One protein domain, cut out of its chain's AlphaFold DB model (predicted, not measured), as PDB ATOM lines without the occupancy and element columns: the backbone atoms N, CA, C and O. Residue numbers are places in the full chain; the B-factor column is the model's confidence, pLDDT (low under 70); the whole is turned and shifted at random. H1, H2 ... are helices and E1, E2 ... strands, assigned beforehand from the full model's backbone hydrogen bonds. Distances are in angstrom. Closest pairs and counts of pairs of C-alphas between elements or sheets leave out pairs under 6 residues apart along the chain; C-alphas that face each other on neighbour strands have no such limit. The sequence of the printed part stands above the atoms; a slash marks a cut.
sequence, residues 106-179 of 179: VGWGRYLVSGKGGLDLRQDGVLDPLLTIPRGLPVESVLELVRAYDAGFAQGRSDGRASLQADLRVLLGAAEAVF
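AT A GLANCE: This is residues 106 to 179 of the 179 residues of an uncharacterized protein of Methylorubrum extorquens (UniProt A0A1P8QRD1). What shape do these atoms make? A small antiparallel sheet, E1 E2 E3, meets a helical hairpin at its E3 side; the hairpin's helices H1 and H2 make a narrow V, joined where H1 ends and H2 begins, and residues 173 to 179 stick out. What is it made of? The 74 printed residues hold E1, E2, E3, H1 and H2 in that order, a mixed class of helices and strands, and the sheet's order is E1 - E2 - E3. How large is it? It is compact, with a radius of gyration of the C-alphas of 12.5 A, and only just elongated, spanning 40 by 26 by 22 A.

IN THESE COORDINATES: Where are the strands? E1 is residues 110 to 115, 14.8 A long, from C-alpha 110 at (37.690, 77.690, 49.479); E2 is 118 to 123, 16.1 A, and E3 is 131 to 133, 6.2 A. Where are the helices? H1 is residues 139 to 154, 22.8 A, and H2 is 160 to 176, 24.2 A, ending with C-alpha 176 at (35.265, 81.919, 78.741).

HOW THE PARTS SIT: How do the strands pair? They form a meander, each strand the antiparallel neighbour of the one before: N 111 and O 122 are 2.9 A apart across the hairpin E1 and E2, and N 121 and O 131 are 2.8 A apart across the hairpin E2 and E3, within hydrogen-bond range. How do the helices meet the sheet? H1 is on it but only grazes it, with residues 141 to 149; the closest C-alphas of H1 and E3, Val 142 and Ile 133, are 7.1 A apart. H2 is on it too and only grazes it, with residues 161 to 168; the closest C-alphas of H2 and E3, Arg 161 and Leu 131, are 6.9 A apart. How do the helices stand? H1, with residues 149 to 153 alone, touches H2, with residues 160 to 164 alone, closest at the C-alphas of Gly 152 and Gly 160, 5.6 A apart; they form a helical hairpin, opposite ways at a shallow tilt of 34 degrees, only just short of steep. In H1 and H2 every O i to N i+4 pair is within hydrogen-bond range.

THE WHOLE: How far does it reach? The two C-alphas farthest apart, Gly 125 and Phe 179, are 40.4 A apart. Is anything cut or long? The printed part has no cut; the link E2 to E3 is short and the other links are tight. Where is confidence low? Residues 152 to 179 have pLDDT under 70.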
ATOM      1  N   VAL A 106      37.449  72.088  52.105       84.62
ATOM      2  CA  VAL A 106      36.213  72.773  52.520       84.62
ATOM      3  C   VAL A 106      35.270  73.058  51.339       84.62
ATOM      4  O   VAL A 106      34.189  73.621  51.525       84.62
ATOM      5  N   GLY A 107      35.644  72.635  50.128       80.62
ATOM      6  CA  GLY A 107      34.845  72.693  48.909       80.62
ATOM      7  C   GLY A 107      34.788  74.072  48.246       80.62
ATOM      8  O   GLY A 107      35.173  75.099  48.804       80.62
ATOM      9  N   TRP A 108      34.261  74.102  47.016       78.56
ATOM     10  CA  TRP A 108      33.927  75.331  46.274       78.56
ATOM     11  C   TRP A 108      35.089  76.321  46.065       78.56
ATOM     12  O   TRP A 108      34.862  77.529  46.002       78.56
ATOM     13  N   GLY A 109      36.328  75.827  45.953       80.81
ATOM     14  CA  GLY A 109      37.516  76.679  45.780       80.81
ATOM     15  C   GLY A 109      37.850  77.516  47.018       80.81
ATOM     16  O   GLY A 109      38.463  78.580  46.911       80.81
ATOM     17  N   ARG A 110      37.390  77.073  48.191       86.06
ATOM     18  CA  ARG A 110      37.690  77.690  49.479       86.06
ATOM     19  C   ARG A 110      38.787  76.910  50.185       86.06
ATOM     20  O   ARG A 110      38.986  75.725  49.936       86.06
ATOM     21  N   TYR A 111      39.491  77.586  51.074       89.00
ATOM     22  CA  TYR A 111      40.582  77.005  51.843       89.00
ATOM     23  C   TYR A 111      40.734  77.735  53.174       89.00
ATOM     24  O   TYR A 111      40.325  78.890  53.320       89.00
ATOM     25  N   LEU A 112      41.307  77.043  54.155       91.00
ATOM     26  CA  LEU A 112      41.653  77.625  55.445       91.00
ATOM     27  C   LEU A 112      43.111  78.083  55.440       91.00
ATOM     28  O   LEU A 112      43.977  77.422  54.869       91.00
ATOM     29  N   VAL A 113      43.375  79.205  56.101       90.25
ATOM     30  CA  VAL A 113      44.727  79.700  56.392       90.25
ATOM     31  C   VAL A 113      44.812  80.173  57.838       90.25
ATOM     32  O   VAL A 113      43.801  80.555  58.428       90.25
ATOM     33  N   SER A 114      46.015  80.195  58.411       88.81
ATOM     34  CA  SER A 114      46.214  80.818  59.722       88.81
ATOM     35  C   SER A 114      45.959  82.330  59.634       88.81
ATOM     36  O   SER A 114      46.485  83.027  58.761       88.81
ATOM     37  N   GLY A 115      45.117  82.834  60.532       86.44
ATOM     38  CA  GLY A 115      44.741  84.236  60.662       86.44
ATOM     39  C   GLY A 115      45.056  84.784  62.056       86.44
ATOM     40  O   GLY A 115      45.291  84.057  63.024       86.44
ATOM     41  N   LYS A 116      45.021  86.113  62.206       81.50
ATOM     42  CA  LYS A 116      45.383  86.776  63.476       81.50
ATOM     43  C   LYS A 116      44.487  86.350  64.650       81.50
ATOM     44  O   LYS A 116      44.965  86.217  65.771       81.50
ATOM     45  N   GLY A 117      43.195  86.142  64.396       82.75
ATOM     46  CA  GLY A 117      42.196  85.792  65.415       82.75
ATOM     47  C   GLY A 117      41.741  84.329  65.408       82.75
ATOM     48  O   GLY A 117      40.884  83.977  66.212       82.75
ATOM     49  N   GLY A 118      42.262  83.496  64.506       90.19
ATOM     50  CA  GLY A 118      41.790  82.128  64.309       90.19
ATOM     51  C   GLY A 118      42.189  81.565  62.950       90.19
ATOM     52  O   GLY A 118      43.167  82.017  62.365       90.19
ATOM     53  N   LEU A 119      41.425  80.602  62.446       91.69
ATOM     54  CA  LEU A 119      41.572  80.065  61.096       91.69
ATOM     55  C   LEU A 119      40.673  80.849  60.141       91.69
ATOM     56  O   LEU A 119      39.453  80.872  60.289       91.69
ATOM     57  N   ASP A 120      41.268  81.508  59.162       92.12
ATOM     58  CA  ASP A 120      40.547  82.299  58.177       92.12
ATOM     59  C   ASP A 120      40.088  81.403  57.021       92.12
ATOM     60  O   ASP A 120      40.904  80.841  56.292       92.12
ATOM     61  N   LEU A 121      38.774  81.312  56.816       91.25
ATOM     62  CA  LEU A 121      38.175  80.750  55.610       91.25
ATOM     63  C   LEU A 121      38.288  81.767  54.479       91.25
ATOM     64  O   LEU A 121      37.710  82.855  54.547       91.25
ATOM     65  N   ARG A 122      39.004  81.403  53.421       90.31
ATOM     66  CA  ARG A 122      39.208  82.228  52.232       90.31
ATOM     67  C   ARG A 122      38.684  81.537  50.989       90.31
ATOM     68  O   ARG A 122      38.464  80.331  50.970       90.31
ATOM     69  N   GLN A 123      38.490  82.338  49.952       86.44
ATOM     70  CA  GLN A 123      38.140  81.892  48.614       86.44
ATOM     71  C   GLN A 123      39.054  82.597  47.620       86.44
ATOM     72  O   GLN A 123      39.393  83.770  47.810       86.44
ATOM     73  N   ASP A 124      39.447  81.892  46.564       78.62
ATOM     74  CA  ASP A 124      40.291  82.462  45.518       78.62
ATOM     75  C   ASP A 124      39.702  83.764  44.953       78.62
ATOM     76  O   ASP A 124      38.521  83.853  44.618       78.62
ATOM     77  N   GLY A 125      40.547  84.793  44.858       76.06
ATOM     78  CA  GLY A 125      40.166  86.118  44.364       76.06
ATOM     79  C   GLY A 125      39.516  87.048  45.395       76.06
ATOM     80  O   GLY A 125      39.282  88.213  45.072       76.06
ATOM     81  N   VAL A 126      39.270  86.597  46.632       77.75
ATOM     82  CA  VAL A 126      38.753  87.437  47.726       77.75
ATOM     83  C   VAL A 126      39.888  87.790  48.694       77.75
ATOM     84  O   VAL A 126      40.553  86.909  49.233       77.75
ATOM     85  N   LEU A 127      40.128  89.089  48.912       75.50
ATOM     86  CA  LEU A 127      41.198  89.562  49.806       75.50
ATOM     87  C   LEU A 127      40.862  89.353  51.288       75.50
ATOM     88  O   LEU A 127      41.736  88.978  52.074       75.50
ATOM     89  N   ASP A 128      39.603  89.589  51.651       82.50
ATOM     90  CA  ASP A 128      39.126  89.457  53.022       82.50
ATOM     91  C   ASP A 128      38.685  88.021  53.333       82.50
ATOM     92  O   ASP A 128      38.080  87.359  52.485       82.50
ATOM     93  N   PRO A 129      38.911  87.533  54.565       86.06
ATOM     94  CA  PRO A 129      38.385  86.242  54.977       86.06
ATOM     95  C   PRO A 129      36.853  86.260  54.969       86.06
ATOM     96  O   PRO A 129      36.228  87.200  55.464       86.06
ATOM     97  N   LEU A 130      36.244  85.203  54.438       85.50
ATOM     98  CA  LEU A 130      34.794  84.998  54.450       85.50
ATOM     99  C   LEU A 130      34.285  84.802  55.882       85.50
ATOM    100  O   LEU A 130      33.256  85.358  56.269       85.50
ATOM    101  N   LEU A 131      35.047  84.043  56.671       87.38
ATOM    102  CA  LEU A 131      34.794  83.736  58.073       87.38
ATOM    103  C   LEU A 131      36.136  83.562  58.793       87.38
ATOM    104  O   LEU A 131      37.077  83.032  58.216       87.38
ATOM    105  N   THR A 132      36.210  83.972  60.058       90.06
ATOM    106  CA  THR A 132      37.337  83.643  60.942       90.06
ATOM    107  C   THR A 132      36.814  82.671  61.982       90.06
ATOM    108  O   THR A 132      35.892  82.999  62.733       90.06
ATOM    109  N   ILE A 133      37.368  81.468  61.977       89.56
ATOM    110  CA  ILE A 133      36.954  80.331  62.786       89.56
ATOM    111  C   ILE A 133      37.847  80.275  64.032       89.56
ATOM    112  O   ILE A 133      39.071  80.347  63.908       89.56
ATOM    113  N   PRO A 134      37.276  80.160  65.238       88.69
ATOM    114  CA  PRO A 134      38.050  80.021  66.466       88.69
ATOM    115  C   PRO A 134      38.976  78.802  66.439       88.69
ATOM    116  O   PRO A 134      38.649  77.761  65.868       88.69
ATOM    117  N   ARG A 135      40.123  78.924  67.109       86.62
ATOM    118  CA  ARG A 135      41.074  77.818  67.278       86.62
ATOM    119  C   ARG A 135      40.534  76.771  68.247       86.62
ATOM    120  O   ARG A 135      39.727  77.081  69.119       86.62
ATOM    121  N   GLY A 136      41.029  75.542  68.119       85.44
ATOM    122  CA  GLY A 136      40.723  74.450  69.048       85.44
ATOM    123  C   GLY A 136      39.343  73.812  68.866       85.44
ATOM    124  O   GLY A 136      38.981  72.935  69.645       85.44
ATOM    125  N   LEU A 137      38.576  74.218  67.849       85.69
ATOM    126  CA  LEU A 137      37.317  73.560  67.515       85.69
ATOM    127  C   LEU A 137      37.566  72.193  66.849       85.69
ATOM    128  O   LEU A 137      38.481  72.081  66.029       85.69
ATOM    129  N   PRO A 138      36.741  71.168  67.142       87.25
ATOM    130  CA  PRO A 138      36.747  69.912  66.397       87.25
ATOM    131  C   PRO A 138      36.466  70.135  64.909       87.25
ATOM    132  O   PRO A 138      35.717  71.048  64.545       87.25
ATOM    133  N   VAL A 139      37.012  69.270  64.051       87.50
ATOM    134  CA  VAL A 139      36.854  69.351  62.586       87.50
ATOM    135  C   VAL A 139      35.378  69.408  62.189       87.50
ATOM    136  O   VAL A 139      34.987  70.214  61.347       87.50
ATOM    137  N   GLU A 140      34.529  68.616  62.837       87.31
ATOM    138  CA  GLU A 140      33.091  68.581  62.579       87.31
ATOM    139  C   GLU A 140      32.442  69.936  62.867       87.31
ATOM    140  O   GLU A 140      31.634  70.416  62.076       87.31
ATOM    141  N   SER A 141      32.831  70.594  63.962       87.19
ATOM    142  CA  SER A 141      32.339  71.930  64.305       87.19
ATOM    143  C   SER A 141      32.799  72.977  63.295       87.19
ATOM    144  O   SER A 141      32.009  73.835  62.911       87.19
ATOM    145  N   VAL A 142      34.046  72.893  62.822       87.50
ATOM    146  CA  VAL A 142      34.565  73.771  61.762       87.50
ATOM    147  C   VAL A 142      33.722  73.632  60.491       87.50
ATOM    148  O   VAL A 142      33.255  74.633  59.951       87.50
ATOM    149  N   LEU A 143      33.469  72.400  60.043       88.00
ATOM    150  CA  LEU A 143      32.675  72.135  58.842       88.00
ATOM    151  C   LEU A 143      31.216  72.580  58.995       88.00
ATOM    152  O   LEU A 143      30.651  73.149  58.061       88.00
ATOM    153  N   GLU A 144      30.607  72.375  60.162       87.31
ATOM    154  CA  GLU A 144      29.252  72.863  60.437       87.31
ATOM    155  C   GLU A 144      29.174  74.396  60.424       87.31
ATOM    156  O   GLU A 144      28.212  74.949  59.893       87.31
ATOM    157  N   LEU A 145      30.203  75.109  60.895       85.56
ATOM    158  CA  LEU A 145      30.260  76.571  60.773       85.56
ATOM    159  C   LEU A 145      30.342  77.032  59.315       85.56
ATOM    160  O   LEU A 145      29.679  78.002  58.944       85.56
ATOM    161  N   VAL A 146      31.099  76.323  58.473       86.50
ATOM    162  CA  VAL A 146      31.148  76.596  57.027       86.50
ATOM    163  C   VAL A 146      29.777  76.357  56.384       86.50
ATOM    164  O   VAL A 146      29.302  77.197  55.619       86.50
ATOM    165  N   ARG A 147      29.086  75.263  56.731       85.56
ATOM    166  CA  ARG A 147      27.723  74.978  56.238       85.56
ATOM    167  C   ARG A 147      26.709  76.020  56.701       85.56
ATOM    168  O   ARG A 147      25.859  76.439  55.916       85.56
ATOM    169  N   ALA A 148      26.795  76.451  57.956       83.06
ATOM    170  CA  ALA A 148      25.928  77.484  58.511       83.06
ATOM    171  C   ALA A 148      26.137  78.832  57.805       83.06
ATOM    172  O   ALA A 148      25.163  79.517  57.486       83.06
ATOM    173  N   TYR A 149      27.391  79.183  57.503       82.00
ATOM    174  CA  TYR A 149      27.721  80.349  56.686       82.00
ATOM    175  C   TYR A 149      27.078  80.262  55.293       82.00
ATOM    176  O   TYR A 149      26.397  81.202  54.876       82.00
ATOM    177  N   ASP A 150      27.204  79.119  54.615       79.19
ATOM    178  CA  ASP A 150      26.620  78.900  53.285       79.19
ATOM    179  C   ASP A 150      25.092  79.014  53.295       79.19
ATOM    180  O   ASP A 150      24.505  79.673  52.433       79.19
ATOM    181  N   ALA A 151      24.436  78.425  54.298       77.81
ATOM    182  CA  ALA A 151      22.991  78.524  54.471       77.81
ATOM    183  C   ALA A 151      22.541  79.975  54.712       77.81
ATOM    184  O   ALA A 151      21.529  80.409  54.157       77.81
ATOM    185  N   GLY A 152      23.298  80.742  55.503       69.69
ATOM    186  CA  GLY A 152      23.033  82.160  55.748       69.69
ATOM    187  C   GLY A 152      23.190  83.020  54.492       69.69
ATOM    188  O   GLY A 152      22.346  83.880  54.228       69.69
ATOM    189  N   PHE A 153      24.223  82.756  53.688       68.31
ATOM    190  CA  PHE A 153      24.465  83.454  52.426       68.31
ATOM    191  C   PHE A 153      23.384  83.140  51.378       68.31
ATOM    192  O   PHE A 153      22.837  84.054  50.760       68.31
ATOM    193  N   ALA A 154      23.001  81.866  51.231       61.75
ATOM    194  CA  ALA A 154      21.964  81.424  50.292       61.75
ATOM    195  C   ALA A 154      20.575  82.024  50.585       61.75
ATOM    196  O   ALA A 154      19.757  82.171  49.678       61.75
ATOM    197  N   GLN A 155      20.309  82.415  51.835       64.50
ATOM    198  CA  GLN A 155      19.068  83.080  52.245       64.50
ATOM    199  C   GLN A 155      19.052  84.597  51.970       64.50
ATOM    200  O   GLN A 155      18.128  85.285  52.403       64.50
ATOM    201  N   GLY A 156      20.049  85.142  51.264       49.75
ATOM    202  CA  GLY A 156      20.077  86.554  50.867       49.75
ATOM    203  C   GLY A 156      20.447  87.520  51.994       49.75
ATOM    204  O   GLY A 156      20.265  88.729  51.853       49.75
ATOM    205  N   ARG A 157      20.987  87.020  53.113       55.59
ATOM    206  CA  ARG A 157      21.562  87.871  54.159       55.59
ATOM    207  C   ARG A 157      22.958  88.302  53.722       55.59
ATOM    208  O   ARG A 157      23.946  87.664  54.073       55.59
ATOM    209  N   SER A 158      23.053  89.401  52.980       50.44
ATOM    210  CA  SER A 158      24.337  90.048  52.664       50.44
ATOM    211  C   SER A 158      25.137  90.424  53.926       50.44
ATOM    212  O   SER A 158      26.364  90.434  53.885       50.44
ATOM    213  N   ASP A 159      24.455  90.620  55.062       52.34
ATOM    214  CA  ASP A 159      25.046  90.858  56.392       52.34
ATOM    215  C   ASP A 159      25.296  89.574  57.210       52.34
ATOM    216  O   ASP A 159      25.729  89.637  58.364       52.34
ATOM    217  N   GLY A 160      25.050  88.386  56.642       52.66
ATOM    218  CA  GLY A 160      25.133  87.099  57.345       52.66
ATOM    219  C   GLY A 160      26.490  86.844  58.006       52.66
ATOM    220  O   GLY A 160      26.546  86.255  59.083       52.66
ATOM    221  N   ARG A 161      27.573  87.380  57.424       59.97
ATOM    222  CA  ARG A 161      28.924  87.366  58.009       59.97
ATOM    223  C   ARG A 161      28.980  88.066  59.369       59.97
ATOM    224  O   ARG A 161      29.551  87.513  60.304       59.97
ATOM    225  N   ALA A 162      28.410  89.267  59.478       61.00
ATOM    226  CA  ALA A 162      28.492  90.080  60.689       61.00
ATOM    227  C   ALA A 162      27.659  89.477  61.827       61.00
ATOM    228  O   ALA A 162      28.149  89.393  62.951       61.00
ATOM    229  N   SER A 163      26.448  88.993  61.530       60.19
ATOM    230  CA  SER A 163      25.603  88.318  62.523       60.19
ATOM    231  C   SER A 163      26.211  87.002  62.999       60.19
ATOM    232  O   SER A 163      26.313  86.798  64.200       60.19
ATOM    233  N   LEU A 164      26.705  86.146  62.094       62.88
ATOM    234  CA  LEU A 164      27.297  84.865  62.492       62.88
ATOM    235  C   LEU A 164      28.588  85.062  63.307       62.88
ATOM    236  O   LEU A 164      28.809  84.363  64.290       62.88
ATOM    237  N   GLN A 165      29.428  86.040  62.939       64.38
ATOM    238  CA  GLN A 165      30.618  86.389  63.725       64.38
ATOM    239  C   GLN A 165      30.268  87.006  65.084       64.38
ATOM    240  O   GLN A 165      30.980  86.757  66.059       64.38
ATOM    241  N   ALA A 166      29.206  87.810  65.166       64.25
ATOM    242  CA  ALA A 166      28.722  88.354  66.430       64.25
ATOM    243  C   ALA A 166      28.199  87.237  67.343       64.25
ATOM    244  O   ALA A 166      28.626  87.152  68.492       64.25
ATOM    245  N   ASP A 167      27.372  86.336  66.814       66.12
ATOM    246  CA  ASP A 167      26.807  85.208  67.557       66.12
ATOM    247  C   ASP A 167      27.904  84.249  68.040       66.12
ATOM    248  O   ASP A 167      27.909  83.847  69.203       66.12
ATOM    249  N   LEU A 168      28.901  83.951  67.196       63.62
ATOM    250  CA  LEU A 168      30.075  83.157  67.579       63.62
ATOM    251  C   LEU A 168      30.878  83.813  68.704       63.62
ATOM    252  O   LEU A 168      31.231  83.143  69.672       63.62
ATOM    253  N   ARG A 169      31.156  85.121  68.610       64.38
ATOM    254  CA  ARG A 169      31.855  85.849  69.681       64.38
ATOM    255  C   ARG A 169      31.076  85.828  70.989       64.38
ATOM    256  O   ARG A 169      31.695  85.685  72.037       64.38
ATOM    257  N   VAL A 170      29.751  85.959  70.940       65.06
ATOM    258  CA  VAL A 170      28.896  85.897  72.132       65.06
ATOM    259  C   VAL A 170      28.921  84.499  72.746       65.06
ATOM    260  O   VAL A 170      29.123  84.378  73.950       65.06
ATOM    261  N   LEU A 171      28.779  83.446  71.938       62.91
ATOM    262  CA  LEU A 171      28.802  82.062  72.422       62.91
ATOM    263  C   LEU A 171      30.151  81.682  73.045       62.91
ATOM    264  O   LEU A 171      30.185  81.009  74.072       62.91
ATOM    265  N   LEU A 172      31.259  82.142  72.463       58.50
ATOM    266  CA  LEU A 172      32.606  81.832  72.950       58.50
ATOM    267  C   LEU A 172      33.028  82.723  74.120       58.50
ATOM    268  O   LEU A 172      33.632  82.230  75.065       58.50
ATOM    269  N   GLY A 173      32.642  84.001  74.117       50.81
ATOM    270  CA  GLY A 173      32.837  84.893  75.262       50.81
ATOM    271  C   GLY A 173      31.993  84.490  76.477       50.81
ATOM    272  O   GLY A 173      32.420  84.671  77.613       50.81
ATOM    273  N   ALA A 174      30.823  83.879  76.261       48.94
ATOM    274  CA  ALA A 174      30.044  83.258  77.330       48.94
ATOM    275  C   ALA A 174      30.689  81.960  77.848       48.94
ATOM    276  O   ALA A 174      30.529  81.641  79.022       48.94
ATOM    277  N   ALA A 175      31.431  81.232  77.006       41.00
ATOM    278  CA  ALA A 175      32.155  80.025  77.405       41.00
ATOM    279  C   ALA A 175      33.438  80.334  78.206       41.00
ATOM    280  O   ALA A 175      33.767  79.584  79.122       41.00
ATOM    281  N   GLU A 176      34.122  81.451  77.933       35.88
ATOM    282  CA  GLU A 176      35.265  81.919  78.741       35.88
ATOM    283  C   GLU A 176      34.858  82.408  80.143       35.88
ATOM    284  O   GLU A 176      35.669  82.367  81.061       35.88
ATOM    285  N   ALA A 177      33.603  82.821  80.351       34.75
ATOM    286  CA  ALA A 177      33.103  83.272  81.655       34.75
ATOM    287  C   ALA A 177      32.719  82.128  82.622       34.75
ATOM    288  O   ALA A 177      32.256  82.393  83.733       34.75
ATOM    289  N   VAL A 178      32.865  80.865  82.200       37.03
ATOM    290  CA  VAL A 178      32.439  79.670  82.957       37.03
ATOM    291  C   VAL A 178      33.631  78.844  83.480       37.03
ATOM    292  O   VAL A 178      33.422  77.809  84.111       37.03
ATOM    293  N   PHE A 179      34.872  79.316  83.311       35.28
ATOM    294  CA  PHE A 179      36.067  78.696  83.898       35.28
ATOM    295  C   PHE A 179      36.791  79.621  84.876       35.28
ATOM    296  O   PHE A 179      37.106  80.768  84.492       35.28
TER     297      PHE A 179